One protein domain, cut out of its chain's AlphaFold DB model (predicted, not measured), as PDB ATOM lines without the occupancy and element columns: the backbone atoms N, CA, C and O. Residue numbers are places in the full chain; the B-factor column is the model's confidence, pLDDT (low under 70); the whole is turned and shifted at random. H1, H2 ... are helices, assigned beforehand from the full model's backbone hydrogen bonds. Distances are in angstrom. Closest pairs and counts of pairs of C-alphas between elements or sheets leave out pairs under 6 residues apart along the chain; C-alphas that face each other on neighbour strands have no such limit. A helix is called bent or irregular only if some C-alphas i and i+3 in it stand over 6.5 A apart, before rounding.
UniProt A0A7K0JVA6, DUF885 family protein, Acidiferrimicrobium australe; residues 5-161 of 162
ATOM      1  N   ARG A   5      14.001  13.806 120.964       96.81
ATOM      2  CA  ARG A   5      14.848  13.226 119.917       96.81
ATOM      3  C   ARG A   5      14.054  12.370 118.933       96.81
ATOM      4  O   ARG A   5      14.157  12.594 117.738       96.81
ATOM      5  N   GLU A   6      13.213  11.461 119.423       97.75
ATOM      6  CA  GLU A   6      12.374  10.619 118.553       97.75
ATOM      7  C   GLU A   6      11.413  11.445 117.683       97.75
ATOM      8  O   GLU A   6      11.123  11.068 116.548       97.75
ATOM      9  N   LEU A   7      10.897  12.565 118.202       98.00
ATOM     10  CA  LEU A   7      10.056  13.475 117.424       98.00
ATOM     11  C   LEU A   7      10.872  14.229 116.364       98.00
ATOM     12  O   LEU A   7      10.427  14.335 115.222       98.00
ATOM     13  N   ALA A   8      12.052  14.732 116.730       98.31
ATOM     14  CA  ALA A   8      12.939  15.440 115.813       98.31
ATOM     15  C   ALA A   8      13.428  14.532 114.674       98.31
ATOM     16  O   ALA A   8      13.358  14.938 113.515       98.31
ATOM     17  N   ASP A   9      13.835  13.299 114.986       98.19
ATOM     18  CA  ASP A   9      14.258  12.300 113.999       98.19
ATOM     19  C   ASP A   9      13.110  11.998 113.026       98.19
ATOM     20  O   ASP A   9      13.269  12.142 111.816       98.19
ATOM     21  N   ARG A  10      11.910  11.708 113.548       98.12
ATOM     22  CA  ARG A  10      10.723  11.444 112.720       98.12
ATOM     23  C   ARG A  10      10.354  12.630 111.827       98.12
ATOM     24  O   ARG A  10       9.997  12.439 110.665       98.12
ATOM     25  N   TYR A  11      10.414  13.853 112.355       98.50
ATOM     26  CA  TYR A  11      10.143  15.054 111.567       98.50
ATOM     27  C   TYR A  11      11.177  15.235 110.453       98.50
ATOM     28  O   TYR A  11      10.807  15.540 109.320       98.50
ATOM     29  N   HIS A  12      12.460  15.029 110.760       98.06
ATOM     30  CA  HIS A  12      13.534  15.176 109.788       98.06
ATOM     31  C   HIS A  12      13.471  14.107 108.691       98.06
ATOM     32  O   HIS A  12      13.595  14.442 107.517       98.06
ATOM     33  N   GLU A  13      13.192  12.851 109.045       97.81
ATOM     34  CA  GLU A  13      12.949  11.767 108.085       97.81
ATOM     35  C   GLU A  13      11.778  12.098 107.148       97.81
ATOM     36  O   GLU A  13      11.900  11.975 105.928       97.81
ATOM     37  N   GLY A  14      10.665  12.599 107.698       98.12
ATOM     38  CA  GLY A  14       9.528  13.064 106.899       98.12
ATOM     39  C   GLY A  14       9.882  14.249 105.995       98.12
ATOM     40  O   GLY A  14       9.468  14.296 104.838       98.12
ATOM     41  N   TRP A  15      10.698  15.186 106.486       98.25
ATOM     42  CA  TRP A  15      11.180  16.313 105.688       98.25
ATOM     43  C   TRP A  15      12.063  15.846 104.523       98.25
ATOM     44  O   TRP A  15      11.868  16.305 103.401       98.25
ATOM     45  N   LEU A  16      12.981  14.902 104.742       98.38
ATOM     46  CA  LEU A  16      13.828  14.332 103.686       98.38
ATOM     47  C   LEU A  16      13.002  13.598 102.624       98.38
ATOM     48  O   LEU A  16      13.261  13.754 101.432       98.38
ATOM     49  N   ALA A  17      11.973  12.855 103.046       97.81
ATOM     50  CA  ALA A  17      11.049  12.183 102.137       97.81
ATOM     51  C   ALA A  17      10.255  13.170 101.262       97.81
ATOM     52  O   ALA A  17      10.036  12.897 100.083       97.81
ATOM     53  N   ALA A  18       9.862  14.324 101.810       97.75
ATOM     54  CA  ALA A  18       9.201  15.390 101.054       97.75
ATOM     55  C   ALA A  18      10.167  16.173 100.140       97.75
ATOM     56  O   ALA A  18       9.748  16.697  99.109       97.75
ATOM     57  N   HIS A  19      11.463  16.210 100.473       97.25
ATOM     58  CA  HIS A  19      12.494  16.960  99.746       97.25
ATOM     59  C   HIS A  19      13.621  16.053  99.223       97.25
ATOM     60  O   HIS A  19      14.793  16.264  99.558       97.25
ATOM     61  N   PRO A  20      13.329  15.079  98.340       97.62
ATOM     62  CA  PRO A  20      14.321  14.096  97.899       97.62
ATOM     63  C   PRO A  20      15.516  14.725  97.164       97.62
ATOM     64  O   PRO A  20      16.632  14.211  97.216       97.62
ATOM     65  N   PHE A  21      15.326  15.883  96.521       96.31
ATOM     66  CA  PHE A  21      16.432  16.628  95.911       96.31
ATOM     67  C   PHE A  21      17.366  17.257  96.946       96.31
ATOM     68  O   PHE A  21      18.569  17.331  96.699       96.31
ATOM     69  N   ALA A  22      16.838  17.714  98.085       95.56
ATOM     70  CA  ALA A  22      17.661  18.197  99.187       95.56
ATOM     71  C   ALA A  22      18.384  17.028  99.867       95.56
ATOM     72  O   ALA A  22      19.582  17.125 100.112       95.56
ATOM     73  N   ALA A  23      17.695  15.898 100.069       96.94
ATOM     74  CA  ALA A  23      18.295  14.681 100.610       96.94
ATOM     75  C   ALA A  23      19.520  14.230  99.791       96.94
ATOM     76  O   ALA A  23      20.609  14.089 100.352       96.94
ATOM     77  N   SER A  24      19.400  14.128  98.459       94.81
ATOM     78  CA  SER A  24      20.549  13.799  97.599       94.81
ATOM     79  C   SER A  24      21.656  14.864  97.648       94.81
ATOM     80  O   SER A  24      22.833  14.514  97.630       94.81
ATOM     81  N   GLN A  25      21.324  16.159  97.741       92.38
ATOM     82  CA  GLN A  25      22.333  17.224  97.875       92.38
ATOM     83  C   GLN A  25      23.100  17.156  99.201       92.38
ATOM     84  O   GLN A  25      24.287  17.477  99.238       92.38
ATOM     85  N   TYR A  26      22.445  16.717 100.274       94.25
ATOM     86  CA  TYR A  26      23.072  16.478 101.574       94.25
ATOM     87  C   TYR A  26      23.830  15.145 101.642       94.25
ATOM     88  O   TYR A  26      24.504  14.879 102.635       94.25
ATOM     89  N   GLY A  27      23.754  14.315 100.595       93.44
ATOM     90  CA  GLY A  27      24.360  12.984 100.574       93.44
ATOM     91  C   GLY A  27      23.621  11.969 101.448       93.44
ATOM     92  O   GLY A  27      24.220  10.978 101.863       93.44
ATOM     93  N   VAL A  28      22.341  12.215 101.749       95.88
ATOM     94  CA  VAL A  28      21.493  11.284 102.496       95.88
ATOM     95  C   VAL A  28      20.956  10.222 101.529       95.88
ATOM     96  O   VAL A  28      20.220  10.567 100.601       95.88
ATOM     97  N   PRO A  29      21.319   8.938 101.709       92.50
ATOM     98  CA  PRO A  29      20.934   7.877 100.786       92.50
ATOM     99  C   PRO A  29      19.453   7.512 100.920       92.50
ATOM    100  O   PRO A  29      18.828   7.754 101.948       92.50
ATOM    101  N   GLY A  30      18.915   6.836  99.903       94.62
ATOM    102  CA  GLY A  30      17.566   6.254  99.942       94.62
ATOM    103  C   GLY A  30      16.487   7.076  99.238       94.62
ATOM    104  O   GLY A  30      15.369   6.591  99.111       94.62
ATOM    105  N   HIS A  31      16.840   8.255  98.723       96.81
ATOM    106  CA  HIS A  31      15.934   9.163  98.007       96.81
ATOM    107  C   HIS A  31      16.316   9.343  96.528       96.81
ATOM    108  O   HIS A  31      15.733  10.163  95.817       96.81
ATOM    109  N   ASP A  32      17.322   8.601  96.050       96.00
ATOM    110  CA  ASP A  32      17.995   8.844  94.766       96.00
ATOM    111  C   ASP A  32      17.125   8.558  93.534       96.00
ATOM    112  O   ASP A  32      17.387   9.096  92.458       96.00
ATOM    113  N   ALA A  33      16.045   7.794  93.710       97.50
ATOM    114  CA  ALA A  33      15.029   7.526  92.694       97.50
ATOM    115  C   ALA A  33      13.829   8.489  92.746       97.50
ATOM    116  O   ALA A  33      12.966   8.462  91.863       97.50
ATOM    117  N   ASP A  34      13.729   9.317  93.784       97.88
ATOM    118  CA  ASP A  34      12.530  10.094  94.078       97.88
ATOM    119  C   ASP A  34      12.598  11.516  93.505       97.88
ATOM    120  O   ASP A  34      13.674  12.084  93.272       97.88
ATOM    121  N   VAL A  35      11.411  12.077  93.275       97.88
ATOM    122  CA  VAL A  35      11.159  13.478  92.911       97.88
ATOM    123  C   VAL A  35      10.138  14.052  93.903       97.88
ATOM    124  O   VAL A  35       9.342  13.268  94.431       97.88
ATOM    125  N   PRO A  36      10.154  15.366  94.192       97.00
ATOM    126  CA  PRO A  36       9.137  15.985  95.043       97.00
ATOM    127  C   PRO A  36       7.717  15.798  94.482       97.00
ATOM    128  O   PRO A  36       7.541  15.605  93.278       97.00
ATOM    129  N   ASP A  37       6.709  15.885  95.348       97.25
ATOM    130  CA  ASP A  37       5.296  15.978  94.957       97.25
ATOM    131  C   ASP A  37       4.870  17.448  95.025       97.25
ATOM    132  O   ASP A  37       4.593  17.962  96.104       97.25
ATOM    133  N   GLU A  38       4.839  18.124  93.877       96.12
ATOM    134  CA  GLU A  38       4.510  19.557  93.770       96.12
ATOM    135  C   GLU A  38       2.997  19.793  93.633       96.12
ATOM    136  O   GLU A  38       2.545  20.914  93.386       96.12
ATOM    137  N   SER A  39       2.179  18.740  93.729       96.50
ATOM    138  CA  SER A  39       0.727  18.872  93.622       96.50
ATOM    139  C   SER A  39       0.131  19.598  94.836       96.50
ATOM    140  O   SER A  39       0.659  19.541  95.943       96.50
ATOM    141  N   GLU A  40      -1.037  20.227  94.663       95.88
ATOM    142  CA  GLU A  40      -1.778  20.830  95.787       95.88
ATOM    143  C   GLU A  40      -2.112  19.798  96.879       95.88
ATOM    144  O   GLU A  40      -2.122  20.108  98.070       95.88
ATOM    145  N   ALA A  41      -2.368  18.547  96.482       97.00
ATOM    146  CA  ALA A  41      -2.605  17.450  97.415       97.00
ATOM    147  C   ALA A  41      -1.332  17.057  98.185       97.00
ATOM    148  O   ALA A  41      -1.421  16.686  99.358       97.00
ATOM    149  N   GLY A  42      -0.165  17.147  97.538       97.50
ATOM    150  CA  GLY A  42       1.149  17.010  98.162       97.50
ATOM    151  C   GLY A  42       1.361  18.062  99.247       97.50
ATOM    152  O   GLY A  42       1.590  17.699 100.402       97.50
ATOM    153  N   ASP A  43       1.153  19.339  98.915       97.38
ATOM    154  CA  ASP A  43       1.248  20.457  99.863       97.38
ATOM    155  C   ASP A  43       0.274  20.302 101.039       97.38
ATOM    156  O   ASP A  43       0.650  20.499 102.195       97.38
ATOM    157  N   ALA A  44      -0.978  19.917 100.773       98.06
ATOM    158  CA  ALA A  44      -1.982  19.716 101.817       98.06
ATOM    159  C   ALA A  44      -1.604  18.572 102.773       98.06
ATOM    160  O   ALA A  44      -1.756  18.701 103.991       98.06
ATOM    161  N   ARG A  45      -1.081  17.462 102.236       98.25
ATOM    162  CA  ARG A  45      -0.577  16.342 103.040       98.25
ATOM    163  C   ARG A  45       0.622  16.779 103.878       98.25
ATOM    164  O   ARG A  45       0.627  16.548 105.084       98.25
ATOM    165  N   ARG A  46       1.587  17.467 103.261       98.19
ATOM    166  CA  ARG A  46       2.783  17.952 103.951       98.19
ATOM    167  C   ARG A  46       2.429  18.927 105.070       98.19
ATOM    168  O   ARG A  46       2.931  18.788 106.179       98.19
ATOM    169  N   ARG A  47       1.507  19.859 104.819       98.69
ATOM    170  CA  ARG A  47       0.979  20.776 105.835       98.69
ATOM    171  C   ARG A  47       0.429  20.026 107.042       98.69
ATOM    172  O   ARG A  47       0.825  20.327 108.162       98.69
ATOM    173  N   ALA A  48      -0.439  19.040 106.820       98.56
ATOM    174  CA  ALA A  48      -1.045  18.275 107.907       98.56
ATOM    175  C   ALA A  48       0.006  17.535 108.757       98.56
ATOM    176  O   ALA A  48      -0.093  17.511 109.983       98.56
ATOM    177  N   GLU A  49       1.035  16.966 108.122       98.50
ATOM    178  CA  GLU A  49       2.154  16.319 108.819       98.50
ATOM    179  C   GLU A  49       2.954  17.310 109.676       98.50
ATOM    180  O   GLU A  49       3.284  17.016 110.827       98.50
ATOM    181  N   VAL A  50       3.251  18.493 109.132       98.75
ATOM    182  CA  VAL A  50       4.028  19.532 109.824       98.75
ATOM    183  C   VAL A  50       3.230  20.136 110.979       98.75
ATOM    184  O   VAL A  50       3.770  20.304 112.070       98.75
ATOM    185  N   GLU A  51       1.938  20.408 110.784       98.69
ATOM    186  CA  GLU A  51       1.035  20.890 111.836       98.69
ATOM    187  C   GLU A  51       0.910  19.875 112.980       98.69
ATOM    188  O   GLU A  51       0.957  20.260 114.152       98.69
ATOM    189  N   ALA A  52       0.817  18.579 112.662       98.25
ATOM    190  CA  ALA A  52       0.795  17.519 113.664       98.25
ATOM    191  C   ALA A  52       2.109  17.462 114.462       98.25
ATOM    192  O   ALA A  52       2.079  17.458 115.694       98.25
ATOM    193  N   ALA A  53       3.261  17.493 113.781       98.00
ATOM    194  CA  ALA A  53       4.567  17.498 114.437       98.00
ATOM    195  C   ALA A  53       4.768  18.738 115.326       98.00
ATOM    196  O   ALA A  53       5.284  18.626 116.438       98.00
ATOM    197  N   LEU A  54       4.315  19.911 114.873       98.25
ATOM    198  CA  LEU A  54       4.380  21.154 115.639       98.25
ATOM    199  C   LEU A  54       3.482  21.106 116.885       98.25
ATOM    200  O   LEU A  54       3.885  21.572 117.951       98.25
ATOM    201  N   ALA A  55       2.287  20.522 116.779       97.81
ATOM    202  CA  ALA A  55       1.402  20.325 117.924       97.81
ATOM    203  C   ALA A  55       2.021  19.380 118.970       97.81
ATOM    204  O   ALA A  55       1.984  19.681 120.165       97.81
ATOM    205  N   GLU A  56       2.634  18.274 118.532       97.19
ATOM    206  CA  GLU A  56       3.378  17.371 119.418       97.19
ATOM    207  C   GLU A  56       4.576  18.073 120.076       97.19
ATOM    208  O   GLU A  56       4.772  17.946 121.284       97.19
ATOM    209  N   ALA A  57       5.341  18.860 119.314       97.38
ATOM    210  CA  ALA A  57       6.497  19.594 119.823       97.38
ATOM    211  C   ALA A  57       6.095  20.603 120.911       97.38
ATOM    212  O   ALA A  57       6.682  20.617 121.992       97.38
ATOM    213  N   ARG A  58       5.035  21.385 120.678       96.62
ATOM    214  CA  ARG A  58       4.517  22.359 121.656       96.62
ATOM    215  C   ARG A  58       3.998  21.703 122.937       96.62
ATOM    216  O   ARG A  58       4.086  22.287 124.012       96.62
ATOM    217  N   ALA A  59       3.495  20.470 122.862       95.75
ATOM    218  CA  ALA A  59       3.107  19.724 124.060       95.75
ATOM    219  C   ALA A  59       4.316  19.330 124.935       95.75
ATOM    220  O   ALA A  59       4.169  19.199 126.151       95.75
ATOM    221  N   LEU A  60       5.504  19.165 124.339       95.44
ATOM    222  CA  LEU A  60       6.741  18.834 125.052       95.44
ATOM    223  C   LEU A  60       7.394  20.053 125.728       95.44
ATOM    224  O   LEU A  60       8.131  19.868 126.695       95.44
ATOM    225  N   GLU A  61       7.093  21.284 125.291       91.25
ATOM    226  CA  GLU A  61       7.647  22.522 125.877       91.25
ATOM    227  C   GLU A  61       7.299  22.699 127.365       91.25
ATOM    228  O   GLU A  61       8.042  23.337 128.106       91.25
ATOM    229  N   GLY A  62       6.179  22.126 127.821       85.44
ATOM    230  CA  GLY A  62       5.744  22.193 129.220       85.44
ATOM    231  C   GLY A  62       6.451  21.216 130.169       85.44
ATOM    232  O   GLY A  62       6.130  21.200 131.358       85.44
ATOM    233  N   GLY A  63       7.352  20.368 129.661       87.00
ATOM    234  CA  GLY A  63       8.067  19.358 130.441       87.00
ATOM    235  C   GLY A  63       9.389  19.847 131.045       87.00
ATOM    236  O   GLY A  63       9.936  20.876 130.661       87.00
ATOM    237  N   GLU A  64       9.943  19.065 131.975       91.19
ATOM    238  CA  GLU A  64      11.340  19.229 132.391       91.19
ATOM    239  C   GLU A  64      12.257  18.682 131.288       91.19
ATOM    240  O   GLU A  64      12.316  17.473 131.059       91.19
ATOM    241  N   LEU A  65      12.954  19.579 130.588       95.25
ATOM    242  CA  LEU A  65      13.863  19.243 129.491       95.25
ATOM    243  C   LEU A  65      15.320  19.422 129.913       95.25
ATOM    244  O   LEU A  65      15.672  20.353 130.641       95.25
ATOM    245  N   SER A  66      16.191  18.551 129.401       96.31
ATOM    246  CA  SER A  66      17.627  18.821 129.412       96.31
ATOM    247  C   SER A  66      17.947  20.030 128.518       96.31
ATOM    248  O   SER A  66      17.154  20.402 127.654       96.31
ATOM    249  N   ALA A  67      19.118  20.650 128.693       96.81
ATOM    250  CA  ALA A  67      19.549  21.747 127.821       96.81
ATOM    251  C   ALA A  67      19.624  21.321 126.340       96.81
ATOM    252  O   ALA A  67      19.197  22.072 125.464       96.81
ATOM    253  N   ASP A  68      20.104  20.104 126.072       97.00
ATOM    254  CA  ASP A  68      20.208  19.557 124.714       97.00
ATOM    255  C   ASP A  68      18.823  19.298 124.103       97.00
ATOM    256  O   ASP A  68      18.589  19.615 122.933       97.00
ATOM    257  N   ASP A  69      17.880  18.776 124.894       97.62
ATOM    258  CA  ASP A  69      16.499  18.573 124.447       97.62
ATOM    259  C   ASP A  69      15.789  19.910 124.214       97.62
ATOM    260  O   ASP A  69      15.072  20.051 123.230       97.62
ATOM    261  N   ALA A  70      16.022  20.922 125.054       97.56
ATOM    262  CA  ALA A  70      15.445  22.250 124.859       97.56
ATOM    263  C   ALA A  70      15.926  22.898 123.546       97.56
ATOM    264  O   ALA A  70      15.119  23.461 122.805       97.56
ATOM    265  N   VAL A  71      17.219  22.777 123.217       98.06
ATOM    266  CA  VAL A  71      17.760  23.252 121.931       98.06
ATOM    267  C   VAL A  71      17.181  22.455 120.764       98.06
ATOM    268  O   VAL A  71      16.715  23.048 119.792       98.06
ATOM    269  N   THR A  72      17.164  21.124 120.866       98.19
ATOM    270  CA  THR A  72      16.625  20.247 119.813       98.19
ATOM    271  C   THR A  72      15.153  20.558 119.535       98.19
ATOM    272  O   THR A  72      14.759  20.691 118.375       98.19
ATOM    273  N   LEU A  73      14.351  20.746 120.587       98.31
ATOM    274  CA  LEU A  73      12.939  21.097 120.478       98.31
ATOM    275  C   LEU A  73      12.743  22.469 119.821       98.31
ATOM    276  O   LEU A  73      11.913  22.603 118.924       98.31
ATOM    277  N   GLY A  74      13.547  23.467 120.202       98.31
ATOM    278  CA  GLY A  74      13.521  24.789 119.573       98.31
ATOM    279  C   GLY A  74      13.858  24.743 118.077       98.31
ATOM    280  O   GLY A  74      13.173  25.370 117.270       98.31
ATOM    281  N   CYS A  75      14.867  23.957 117.684       98.44
ATOM    282  CA  CYS A  75      15.218  23.751 116.276       98.44
ATOM    283  C   CYS A  75      14.100  23.056 115.488       98.44
ATOM    284  O   CYS A  75      13.825  23.449 114.351       98.44
ATOM    285  N   LEU A  76      13.445  22.054 116.080       98.38
ATOM    286  CA  LEU A  76      12.299  21.377 115.479       98.38
ATOM    287  C   LEU A  76      11.140  22.353 115.238       98.38
ATOM    288  O   LEU A  76      10.641  22.435 114.116       98.38
ATOM    289  N   ILE A  77      10.745  23.116 116.262       98.56
ATOM    290  CA  ILE A  77       9.648  24.092 116.176       98.56
ATOM    291  C   ILE A  77       9.945  25.134 115.098       98.56
ATOM    292  O   ILE A  77       9.129  25.324 114.198       98.56
ATOM    293  N   GLY A  78      11.134  25.744 115.126       98.56
ATOM    294  CA  GLY A  78      11.516  26.747 114.131       98.56
ATOM    295  C   GLY A  78      11.541  26.190 112.703       98.56
ATOM    296  O   GLY A  78      11.087  26.853 111.773       98.56
ATOM    297  N   SER A  79      12.008  24.951 112.523       98.38
ATOM    298  CA  SER A  79      12.016  24.290 111.212       98.38
ATOM    299  C   SER A  79      10.602  23.987 110.706       98.38
ATOM    300  O   SER A  79      10.332  24.162 109.521       98.38
ATOM    301  N   ALA A  80       9.693  23.553 111.584       98.62
ATOM    302  CA  ALA A  80       8.291  23.308 111.247       98.62
ATOM    303  C   ALA A  80       7.541  24.605 110.909       98.62
ATOM    304  O   ALA A  80       6.795  24.656 109.935       98.62
ATOM    305  N   GLU A  81       7.771  25.680 111.659       98.69
ATOM    306  CA  GLU A  81       7.170  26.986 111.375       98.69
ATOM    307  C   GLU A  81       7.674  27.573 110.050       98.69
ATOM    308  O   GLU A  81       6.879  28.103 109.270       98.69
ATOM    309  N   GLN A  82       8.969  27.429 109.750       98.44
ATOM    310  CA  GLN A  82       9.534  27.849 108.467       98.44
ATOM    311  C   GLN A  82       8.928  27.070 107.292       98.44
ATOM    312  O   GLN A  82       8.627  27.655 106.253       98.44
ATOM    313  N   GLU A  83       8.738  25.763 107.456       98.19
ATOM    314  CA  GLU A  83       8.117  24.902 106.452       98.19
ATOM    315  C   GLU A  83       6.661  25.316 106.171       98.19
ATOM    316  O   GLU A  83       6.273  25.471 105.013       98.19
ATOM    317  N   LEU A  84       5.860  25.571 107.214       98.69
ATOM    318  CA  LEU A  84       4.488  26.070 107.049       98.69
ATOM    319  C   LEU A  84       4.459  27.430 106.349       98.69
ATOM    320  O   LEU A  84       3.641  27.636 105.453       98.69
ATOM    321  N   ALA A  85       5.380  28.330 106.697       98.56
ATOM    322  CA  ALA A  85       5.498  29.621 106.029       98.56
ATOM    323  C   ALA A  85       5.871  29.476 104.542       98.56
ATOM    324  O   ALA A  85       5.369  30.230 103.708       98.56
ATOM    325  N   ALA A  86       6.714  28.501 104.183       96.94
ATOM    326  CA  ALA A  86       7.045  28.204 102.790       96.94
ATOM    327  C   ALA A  86       5.833  27.655 102.013       96.94
ATOM    328  O   ALA A  86       5.592  28.069 100.875       96.94
ATOM    329  N   LEU A  87       5.032  26.788 102.640       97.50
ATOM    330  CA  LEU A  87       3.774  26.290 102.075       97.50
ATOM    331  C   LEU A  87       2.730  27.410 101.913       97.50
ATOM    332  O   LEU A  87       2.036  27.456 100.902       97.50
ATOM    333  N   ASP A  88       2.622  28.332 102.875       97.44
ATOM    334  CA  ASP A  88       1.735  29.507 102.789       97.44
ATOM    335  C   ASP A  88       2.154  30.458 101.662       97.44
ATOM    336  O   ASP A  88       1.313  31.031 100.957       97.44
ATOM    337  N   LEU A  89       3.469  30.617 101.486       96.31
ATOM    338  CA  LEU A  89       4.048  31.429 100.428       96.31
ATOM    339  C   LEU A  89       3.679  30.881  99.041       96.31
ATOM    340  O   LEU A  89       3.400  31.669  98.140       96.31
ATOM    341  N   GLY A  90       3.639  29.553  98.868       95.38
ATOM    342  CA  GLY A  90       3.228  28.908  97.616       95.38
ATOM    343  C   GLY A  90       4.144  29.252  96.440       95.38
ATOM    344  O   GLY A  90       3.675  29.487  95.328       95.38
ATOM    345  N   ALA A  91       5.458  29.322  96.682       94.88
ATOM    346  CA  ALA A  91       6.437  29.836  95.719       94.88
ATOM    347  C   ALA A  91       6.421  29.116  94.357       94.88
ATOM    348  O   ALA A  91       6.708  29.740  93.332       94.88
ATOM    349  N   VAL A  92       6.051  27.833  94.332       95.31
ATOM    350  CA  VAL A  92       5.894  27.007  93.121       95.31
ATOM    351  C   VAL A  92       4.903  27.596  92.104       95.31
ATOM    352  O   VAL A  92       5.026  27.364  90.907       95.31
ATOM    353  N   GLU A  93       3.959  28.425  92.549       96.81
ATOM    354  CA  GLU A  93       2.901  28.990  91.702       96.81
ATOM    355  C   GLU A  93       3.347  30.207  90.885       96.81
ATOM    356  O   GLU A  93       2.658  30.607  89.950       96.81
ATOM    357  N   TYR A  94       4.493  30.805  91.214       95.19
ATOM    358  CA  TYR A  94       4.978  32.019  90.548       95.19
ATOM    359  C   TYR A  94       6.495  32.066  90.349       95.19
ATOM    360  O   TYR A  94       7.016  33.032  89.793       95.19
ATOM    361  N   THR A  95       7.241  31.055  90.790       94.62
ATOM    362  CA  THR A  95       8.695  31.037  90.620       94.62
ATOM    363  C   THR A  95       9.057  30.426  89.273       94.62
ATOM    364  O   THR A  95       8.779  29.266  89.000       94.62
ATOM    365  N   VAL A  96       9.728  31.207  88.431       93.75
ATOM    366  CA  VAL A  96      10.392  30.732  87.212       93.75
ATOM    367  C   VAL A  96      11.808  31.279  87.242       93.75
ATOM    368  O   VAL A  96      11.997  32.465  87.497       93.75
ATOM    369  N   THR A  97      12.807  30.423  87.038       91.31
ATOM    370  CA  THR A  97      14.217  30.820  87.062       91.31
ATOM    371  C   THR A  97      15.077  29.847  86.260       91.31
ATOM    372  O   THR A  97      14.797  28.651  86.220       91.31
ATOM    373  N   SER A  98      16.142  30.361  85.645       89.88
ATOM    374  CA  SER A  98      17.218  29.564  85.043       89.88
ATOM    375  C   SER A  98      18.280  29.127  86.063       89.88
ATOM    376  O   SER A  98      19.141  28.302  85.757       89.88
ATOM    377  N   MET A  99      18.228  29.661  87.288       90.25
ATOM    378  CA  MET A  99      19.158  29.305  88.355       90.25
ATOM    379  C   MET A  99      18.788  27.945  88.963       90.25
ATOM    380  O   MET A  99      17.604  27.648  89.119       90.25
ATOM    381  N   PRO A 100      19.770  27.130  89.385       90.06
ATOM    382  CA  PRO A 100      19.538  25.780  89.898       90.06
ATOM    383  C   PRO A 100      19.042  25.773  91.357       90.06
ATOM    384  O   PRO A 100      19.599  25.075  92.205       90.06
ATOM    385  N   PHE A 101      18.034  26.594  91.655       85.56
ATOM    386  CA  PHE A 101      17.433  26.754  92.981       85.56
ATOM    387  C   PHE A 101      15.961  26.335  93.026       85.56
ATOM    388  O   PHE A 101      15.495  25.917  94.081       85.56
ATOM    389  N   ALA A 102      15.231  26.423  91.911       89.50
ATOM    390  CA  ALA A 102      13.823  26.046  91.840       89.50
ATOM    391  C   ALA A 102      13.455  25.466  90.469       89.50
ATOM    392  O   ALA A 102      14.111  25.745  89.462       89.50
ATOM    393  N   GLY A 103      12.375  24.681  90.445       91.56
ATOM    394  CA  GLY A 103      11.815  24.124  89.218       91.56
ATOM    395  C   GLY A 103      12.812  23.261  88.433       91.56
ATOM    396  O   GLY A 103      13.792  22.763  89.000       91.56
ATOM    397  N   PRO A 104      12.593  23.077  87.116       92.75
ATOM    398  CA  PRO A 104      13.369  22.146  86.290       92.75
ATOM    399  C   PRO A 104      14.892  22.353  86.320       92.75
ATOM    400  O   PRO A 104      15.645  21.386  86.198       92.75
ATOM    401  N   ALA A 105      15.371  23.583  86.538       92.94
ATOM    402  CA  ALA A 105      16.799  23.879  86.639       92.94
ATOM    403  C   ALA A 105      17.479  23.135  87.808       92.94
ATOM    404  O   ALA A 105      18.619  22.681  87.671       92.94
ATOM    405  N   THR A 106      16.776  22.938  88.932       94.06
ATOM    406  CA  THR A 106      17.277  22.155  90.074       94.06
ATOM    407  C   THR A 106      17.505  20.694  89.695       94.06
ATOM    408  O   THR A 106      18.562  20.141  90.004       94.06
ATOM    409  N   LEU A 107      16.561  20.081  88.973       94.69
ATOM    410  CA  LEU A 107      16.701  18.704  88.492       94.69
ATOM    411  C   LEU A 107      17.909  18.569  87.564       94.69
ATOM    412  O   LEU A 107      18.705  17.650  87.736       94.69
ATOM    413  N   MET A 108      18.075  19.487  86.608       93.31
ATOM    414  CA  MET A 108      19.200  19.440  85.666       93.31
ATOM    415  C   MET A 108      20.543  19.555  86.391       93.31
ATOM    416  O   MET A 108      21.482  18.811  86.099       93.31
ATOM    417  N   ALA A 109      20.630  20.439  87.383       94.19
ATOM    418  CA  ALA A 109      21.835  20.601  88.183       94.19
ATOM    419  C   ALA A 109      22.112  19.404  89.103       94.19
ATOM    420  O   ALA A 109      23.275  19.088  89.359       94.19
ATOM    421  N   LEU A 110      21.073  18.742  89.619       94.44
ATOM    422  CA  LEU A 110      21.213  17.503  90.380       94.44
ATOM    423  C   LEU A 110      21.688  16.364  89.470       94.44
ATOM    424  O   LEU A 110      22.671  15.690  89.780       94.44
ATOM    425  N   ALA A 111      21.050  16.203  88.312       93.81
ATOM    426  CA  ALA A 111      21.360  15.152  87.354       93.81
ATOM    427  C   ALA A 111      22.804  15.251  86.842       93.81
ATOM    428  O   ALA A 111      23.531  14.262  86.840       93.81
ATOM    429  N   ALA A 112      23.267  16.464  86.525       94.19
ATOM    430  CA  ALA A 112      24.636  16.712  86.071       94.19
ATOM    431  C   ALA A 112      25.720  16.398  87.124       94.19
ATOM    432  O   ALA A 112      26.893  16.280  86.771       94.19
ATOM    433  N   ARG A 113      25.353  16.298  88.409       92.06
ATOM    434  CA  ARG A 113      26.280  16.079  89.533       92.06
ATOM    435  C   ARG A 113      26.100  14.727  90.223       92.06
ATOM    436  O   ARG A 113      26.849  14.431  91.151       92.06
ATOM    437  N   THR A 114      25.129  13.918  89.799       93.44
ATOM    438  CA  THR A 114      24.872  12.620  90.431       93.44
ATOM    439  C   THR A 114      26.018  11.656  90.127       93.44
ATOM    440  O   THR A 114      26.378  11.437  88.972       93.44
ATOM    441  N   VAL A 115      26.598  11.078  91.179       92.56
ATOM    442  CA  VAL A 115      27.633  10.044  91.073       92.56
ATOM    443  C   VAL A 115      26.953   8.678  91.049       92.56
ATOM    444  O   VAL A 115      26.057   8.426  91.846       92.56
ATOM    445  N   LEU A 116      27.400   7.793  90.155       95.19
ATOM    446  CA  LEU A 116      26.838   6.453  89.962       95.19
ATOM    447  C   LEU A 116      27.875   5.387  90.360       95.19
ATOM    448  O   LEU A 116      28.546   4.834  89.487       95.19
ATOM    449  N   PRO A 117      28.094   5.152  91.668       95.38
ATOM    450  CA  PRO A 117      29.146   4.250  92.141       95.38
ATOM    451  C   PRO A 117      28.863   2.770  91.848       95.38
ATOM    452  O   PRO A 117      29.798   1.972  91.798       95.38
ATOM    453  N   ASP A 118      27.596   2.398  91.662       96.75
ATOM    454  CA  ASP A 118      27.160   1.023  91.438       96.75
ATOM    455  C   ASP A 118      25.904   0.947  90.547       96.75
ATOM    456  O   ASP A 118      25.360   1.959  90.096       96.75
ATOM    457  N   ALA A 119      25.462  -0.282  90.257       97.75
ATOM    458  CA  ALA A 119      24.306  -0.537  89.399       97.75
ATOM    459  C   ALA A 119      22.994  -0.001  89.990       97.75
ATOM    460  O   ALA A 119      22.159   0.503  89.244       97.75
ATOM    461  N   ARG A 120      22.833  -0.049  91.318       96.62
ATOM    462  CA  ARG A 120      21.631   0.456  91.983       96.62
ATOM    463  C   ARG A 120      21.536   1.970  91.832       96.62
ATOM    464  O   ARG A 120      20.486   2.468  91.454       96.62
ATOM    465  N   ALA A 121      22.636   2.691  92.033       96.56
ATOM    466  CA  ALA A 121      22.668   4.134  91.821       96.56
ATOM    467  C   ALA A 121      22.323   4.514  90.370       96.56
ATOM    468  O   ALA A 121      21.634   5.505  90.136       96.56
ATOM    469  N   ALA A 122      22.760   3.717  89.387       97.69
ATOM    470  CA  ALA A 122      22.388   3.916  87.987       97.69
ATOM    471  C   ALA A 122      20.887   3.674  87.729       97.69
ATOM    472  O   ALA A 122      20.263   4.441  86.994       97.69
ATOM    473  N   GLU A 123      20.297   2.645  88.339       98.31
ATOM    474  CA  GLU A 123      18.859   2.358  88.262       98.31
ATOM    475  C   GLU A 123      18.016   3.455  88.925       98.31
ATOM    476  O   GLU A 123      17.045   3.934  88.330       98.31
ATOM    477  N   ASP A 124      18.417   3.901  90.116       98.06
ATOM    478  CA  ASP A 124      17.762   4.983  90.852       98.06
ATOM    479  C   ASP A 124      17.815   6.286  90.038       98.06
ATOM    480  O   ASP A 124      16.790   6.939  89.830       98.06
ATOM    481  N   TYR A 125      18.972   6.606  89.448       97.75
ATOM    482  CA  TYR A 125      19.131   7.761  88.565       97.75
ATOM    483  C   TYR A 125      18.179   7.725  87.360       97.75
ATOM    484  O   TYR A 125      17.479   8.704  87.091       97.75
ATOM    485  N   VAL A 126      18.102   6.596  86.645       98.25
ATOM    486  CA  VAL A 126      17.173   6.443  85.511       98.25
ATOM    487  C   VAL A 126      15.719   6.550  85.977       98.25
ATOM    488  O   VAL A 126      14.915   7.213  85.319       98.25
ATOM    489  N   THR A 127      15.387   5.958  87.123       98.50
ATOM    490  CA  THR A 127      14.041   6.017  87.708       98.50
ATOM    491  C   THR A 127      13.636   7.455  88.030       98.50
ATOM    492  O   THR A 127      12.542   7.883  87.655       98.50
ATOM    493  N   ARG A 128      14.527   8.244  88.644       98.19
ATOM    494  CA  ARG A 128      14.289   9.669  88.908       98.19
ATOM    495  C   ARG A 128      14.030  10.442  87.618       98.19
ATOM    496  O   ARG A 128      13.072  11.209  87.556       98.19
ATOM    497  N   LEU A 129      14.834  10.225  86.573       97.50
ATOM    498  CA  LEU A 129      14.641  10.889  85.276       97.50
ATOM    499  C   LEU A 129      13.308  10.517  84.612       97.50
ATOM    500  O   LEU A 129      12.684  11.365  83.982       97.50
ATOM    501  N   GLN A 130      12.845   9.277  84.765       97.94
ATOM    502  CA  GLN A 130      11.528   8.864  84.270       97.94
ATOM    503  C   GLN A 130      10.391   9.543  85.043       97.94
ATOM    504  O   GLN A 130       9.425  10.008  84.440       97.94
ATOM    505  N   ARG A 131      10.512   9.644  86.372       98.06
ATOM    506  CA  ARG A 131       9.522  10.313  87.234       98.06
ATOM    507  C   ARG A 131       9.508  11.831  87.064       98.06
ATOM    508  O   ARG A 131       8.464  12.451  87.252       98.06
ATOM    509  N   ALA A 132      10.630  12.420  86.658       96.81
ATOM    510  CA  ALA A 132      10.760  13.855  86.444       96.81
ATOM    511  C   ALA A 132       9.742  14.426  85.449       96.81
ATOM    512  O   ALA A 132       9.348  15.576  85.608       96.81
ATOM    513  N   GLY A 133       9.286  13.642  84.464       96.31
ATOM    514  CA  GLY A 133       8.229  14.078  83.547       96.31
ATOM    515  C   GLY A 133       6.950  14.471  84.292       96.31
ATOM    516  O   GLY A 133       6.477  15.592  84.145       96.31
ATOM    517  N   GLY A 134       6.465  13.597  85.179       97.44
ATOM    518  CA  GLY A 134       5.273  13.876  85.986       97.44
ATOM    519  C   GLY A 134       5.474  15.019  86.985       97.44
ATOM    520  O   GLY A 134       4.567  15.816  87.198       97.44
ATOM    521  N   TRP A 135       6.672  15.154  87.555       97.25
ATOM    522  CA  TRP A 135       7.002  16.289  88.425       97.25
ATOM    523  C   TRP A 135       7.006  17.633  87.667       97.25
ATOM    524  O   TRP A 135       6.473  18.623  88.164       97.25
ATOM    525  N   ILE A 136       7.528  17.676  86.433       96.44
ATOM    526  CA  ILE A 136       7.464  18.872  85.573       96.44
ATOM    527  C   ILE A 136       6.010  19.208  85.207       96.44
ATOM    528  O   ILE A 136       5.652  20.389  85.172       96.44
ATOM    529  N   ASP A 137       5.167  18.198  84.969       97.50
ATOM    530  CA  ASP A 137       3.737  18.398  84.718       97.50
ATOM    531  C   ASP A 137       3.047  19.043  85.931       97.50
ATOM    532  O   ASP A 137       2.378  20.065  85.771       97.50
ATOM    533  N   GLN A 138       3.296  18.538  87.147       97.12
ATOM    534  CA  GLN A 138       2.785  19.137  88.387       97.12
ATOM    535  C   GLN A 138       3.244  20.593  88.548       97.12
ATOM    536  O   GLN A 138       2.422  21.481  88.774       97.12
ATOM    537  N   TYR A 139       4.539  20.871  88.364       94.94
ATOM    538  CA  TYR A 139       5.082  22.233  88.442       94.94
ATOM    539  C   TYR A 139       4.404  23.171  87.429       94.94
ATOM    540  O   TYR A 139       4.049  24.311  87.734       94.94
ATOM    541  N   THR A 140       4.165  22.672  86.215       95.56
ATOM    542  CA  THR A 140       3.473  23.413  85.154       95.56
ATOM    543  C   THR A 140       2.016  23.703  85.521       95.56
ATOM    544  O   THR A 140       1.522  24.803  85.265       95.56
ATOM    545  N   GLU A 141       1.309  22.741  86.115       97.38
ATOM    546  CA  GLU A 141      -0.058  22.928  86.611       97.38
ATOM    547  C   GLU A 141      -0.117  23.985  87.717       97.38
ATOM    548  O   GLU A 141      -0.955  24.888  87.640       97.38
ATOM    549  N   ARG A 142       0.819  23.954  88.674       97.25
ATOM    550  CA  ARG A 142       0.922  24.962  89.741       97.25
ATOM    551  C   ARG A 142       1.161  26.366  89.197       97.25
ATOM    552  O   ARG A 142       0.465  27.292  89.604       97.25
ATOM    553  N   LEU A 143       2.063  26.534  88.228       96.31
ATOM    554  CA  LEU A 143       2.281  27.830  87.569       96.31
ATOM    555  C   LEU A 143       1.024  28.340  86.846       96.31
ATOM    556  O   LEU A 143       0.726  29.535  86.872       96.31
ATOM    557  N   ARG A 144       0.253  27.451  86.202       96.81
ATOM    558  CA  ARG A 144      -1.020  27.824  85.555       96.81
ATOM    559  C   ARG A 144      -2.076  28.239  86.582       96.81
ATOM    560  O   ARG A 144      -2.766  29.233  86.357       96.81
ATOM    561  N   ALA A 145      -2.193  27.509  87.691       96.69
ATOM    562  CA  ALA A 145      -3.099  27.842  88.789       96.69
ATOM    563  C   ALA A 145      -2.724  29.184  89.446       96.69
ATOM    564  O   ALA A 145      -3.588  30.039  89.660       96.69
ATOM    565  N   GLY A 146      -1.428  29.418  89.666       96.94
ATOM    566  CA  GLY A 146      -0.897  30.696  90.133       96.94
ATOM    567  C   GLY A 146      -1.255  31.848  89.200       96.94
ATOM    568  O   GLY A 146      -1.848  32.842  89.623       96.94
ATOM    569  N   ALA A 147      -1.012  31.686  87.898       96.94
ATOM    570  CA  ALA A 147      -1.360  32.703  86.912       96.94
ATOM    571  C   ALA A 147      -2.865  33.025  86.896       96.94
ATOM    572  O   ALA A 147      -3.240  34.197  86.815       96.94
ATOM    573  N   ALA A 148      -3.732  32.015  87.036       97.19
ATOM    574  CA  ALA A 148      -5.184  32.197  87.110       97.19
ATOM    575  C   ALA A 148      -5.646  32.972  88.363       97.19
ATOM    576  O   ALA A 148      -6.722  33.571  88.347       97.19
ATOM    577  N   THR A 149      -4.837  32.995  89.425       95.88
ATOM    578  CA  THR A 149      -5.118  33.692  90.694       95.88
ATOM    579  C   THR A 149      -4.314  34.985  90.873       95.88
ATOM    580  O   THR A 149      -4.403  35.636  91.914       95.88
ATOM    581  N   GLY A 150      -3.562  35.408  89.850       96.06
ATOM    582  CA  GLY A 150      -2.766  36.639  89.866       96.06
ATOM    583  C   GLY A 150      -1.371  36.496  90.484       96.06
ATOM    584  O   GLY A 150      -0.671  37.497  90.640       96.06
ATOM    585  N   ARG A 151      -0.938  35.272  90.803       96.12
ATOM    586  CA  ARG A 151       0.437  34.951  91.205       96.12
ATOM    587  C   ARG A 151       1.273  34.742  89.941       96.12
ATOM    588  O   ARG A 151       1.307  33.655  89.377       96.12
ATOM    589  N   LEU A 152       1.885  35.818  89.446       95.06
ATOM    590  CA  LEU A 152       2.623  35.815  88.179       95.06
ATOM    591  C   LEU A 152       4.142  35.826  88.395       95.06
ATOM    592  O   LEU A 152       4.620  36.547  89.276       95.06
ATOM    593  N   PRO A 153       4.911  35.109  87.554       93.12
ATOM    594  CA  PRO A 153       6.361  35.213  87.554       93.12
ATOM    595  C   PRO A 153       6.879  36.614  87.229       93.12
ATOM    596  O   PRO A 153       6.258  37.403  86.513       93.12
ATOM    597  N   VAL A 154       8.078  36.905  87.729       91.88
ATOM    598  CA  VAL A 154       8.800  38.147  87.439       91.88
ATOM    599  C   VAL A 154       9.337  38.085  86.007       91.88
ATOM    600  O   VAL A 154      10.200  37.265  85.704       91.88
ATOM    601  N   ALA A 155       8.848  38.973  85.134       90.81
ATOM    602  CA  ALA A 155       9.075  38.896  83.687       90.81
ATOM    603  C   ALA A 155      10.551  38.735  83.252       90.81
ATOM    604  O   ALA A 155      10.801  37.882  82.400       90.81
ATOM    605  N   PRO A 156      11.537  39.460  83.829       90.50
ATOM    606  CA  PRO A 156      12.951  39.205  83.544       90.50
ATOM    607  C   PRO A 156      13.394  37.754  83.778       90.50
ATOM    608  O   PRO A 156      14.060  37.180  82.928       90.50
ATOM    609  N   LEU A 157      12.974  37.126  84.883       87.94
ATOM    610  CA  LEU A 157      13.367  35.749  85.200       87.94
ATOM    611  C   LEU A 157      12.718  34.727  84.262       87.94
ATOM    612  O   LEU A 157      13.299  33.681  83.991       87.94
ATOM    613  N   THR A 158      11.518  35.025  83.760       87.44
ATOM    614  CA  THR A 158      10.863  34.202  82.737       87.44
ATOM    615  C   THR A 158      11.576  34.312  81.397       87.44
ATOM    616  O   THR A 158      11.767  33.297  80.742       87.44
ATOM    617  N   ALA A 159      11.983  35.521  80.999       87.88
ATOM    618  CA  ALA A 159      12.709  35.736  79.750       87.88
ATOM    619  C   ALA A 159      14.063  35.007  79.732       87.88
ATOM    620  O   ALA A 159      14.438  34.476  78.697       87.88
ATOM    621  N   ASP A 160      14.751  34.936  80.874       86.19
ATOM    622  CA  ASP A 160      16.031  34.228  81.005       86.19
ATOM    623  C   ASP A 160      15.894  32.692  81.052       86.19
ATOM    624  O   ASP A 160      16.893  31.981  80.941       86.19
ATOM    625  N   ALA A 161      14.686  32.165  81.279       80.62
ATOM    626  CA  ALA A 161      14.424  30.731  81.437       80.62
ATOM    627  C   ALA A 161      13.946  30.033  80.147       80.62
ATOM    628  O   ALA A 161      13.736  28.818  80.168       80.62
TER     629      ALA A 161
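AT A GLANCE: This is residues 5 to 161 of the 162 residues of the protein "DUF885 family protein" of Acidiferrimicrobium australe (UniProt A0A7K0JVA6). The model has the shape of a T: its stem is an up-and-down bundle of three helices, H1, H3 and H4, and its bar is the long helix H6, which crosses one end of the stem with the shorter H5 side by side with it. Short H2 sits between H1 and H5, where stem and bar meet, and small H7 lies by itself near the last printed residue. The printed part has 157 residues with seven named helices, H1 to H7 in chain order, and no named strand; the class is all helix. It is only just compact, close to loose, with a radius of gyration of the C-alphas of 17.7 A, and flat, spanning 54 by 46 by 25 A.

IN THESE COORDINATES: H1, residues 5 to 18, begins at C-alpha 5 (14.848, 13.226, 119.917) and is 19.8 A long. H2 is residues 20 to 25. H3, residues 40 to 60, measures 30.5 A, and H4, residues 67 to 89, 32.9 A. H5 is residues 104 to 111. H6, residues 119 to 148, runs 44.1 A from C-alpha 119 (24.306, -0.537, 89.399) to C-alpha 148 (-5.184, 32.197, 87.110). H7, residues 155 to 159, ends at C-alpha 159 (12.709, 35.736, 79.750).

HOW THE PARTS SIT: In the bundle, each helix running against the one before it, H1 touches H3 at a shallow tilt of 10 degrees, opposite ways; the closest C-alphas, of Tyr 11 and Ala 53, are 6.7 A apart. H1 touches H4 with residues 5 to 11 alone, the same way at a shallow tilt of 27 degrees, closest at the C-alphas of Ala 8 and Leu 76, 6.0 A. H3 and H4 form a helical hairpin, closest at the C-alphas of Val 50 and Ala 80, 5.9 A. H1 and H2 touch only at the corner, and only just, with 3 pairs of C-alphas within 8 A; the closest are those of Leu 16 and Ala 23, 5.4 A. H2 and H5 only just touch, with 3 such pairs, closest at Phe 21 and Leu 110, 7.4 A between C-alphas. H5 and H6, a helical hairpin, also only just touch with 3 pairs, closest at the C-alphas of Pro 104 and Ile 136, 6.8 A. H6 has a kink of 33 degrees near residue 132; it is neither bent nor irregular, but only just: C-alphas 130 and 133 are 6.2 A apart. H3 and H6 are close but not clearly touching, about perpendicular at 81 degrees, with the C-alphas of Glu 40 and Arg 142 7.8 A apart. H7 touches no helix. Every O i to N i+4 pair is within hydrogen-bond range in H1, H2, H3, H4, H5 and H7, and 24 of 26 are in H6.

THE WHOLE: The two C-alphas farthest apart, of Glu 64 and Ala 159, are 55.2 A apart. The printed part has no cut; the links H2 to H3 and H4 to H5 are long, 14 residues each. The mean pLDDT of the printed part is 95.8, and no printed residue is under 70.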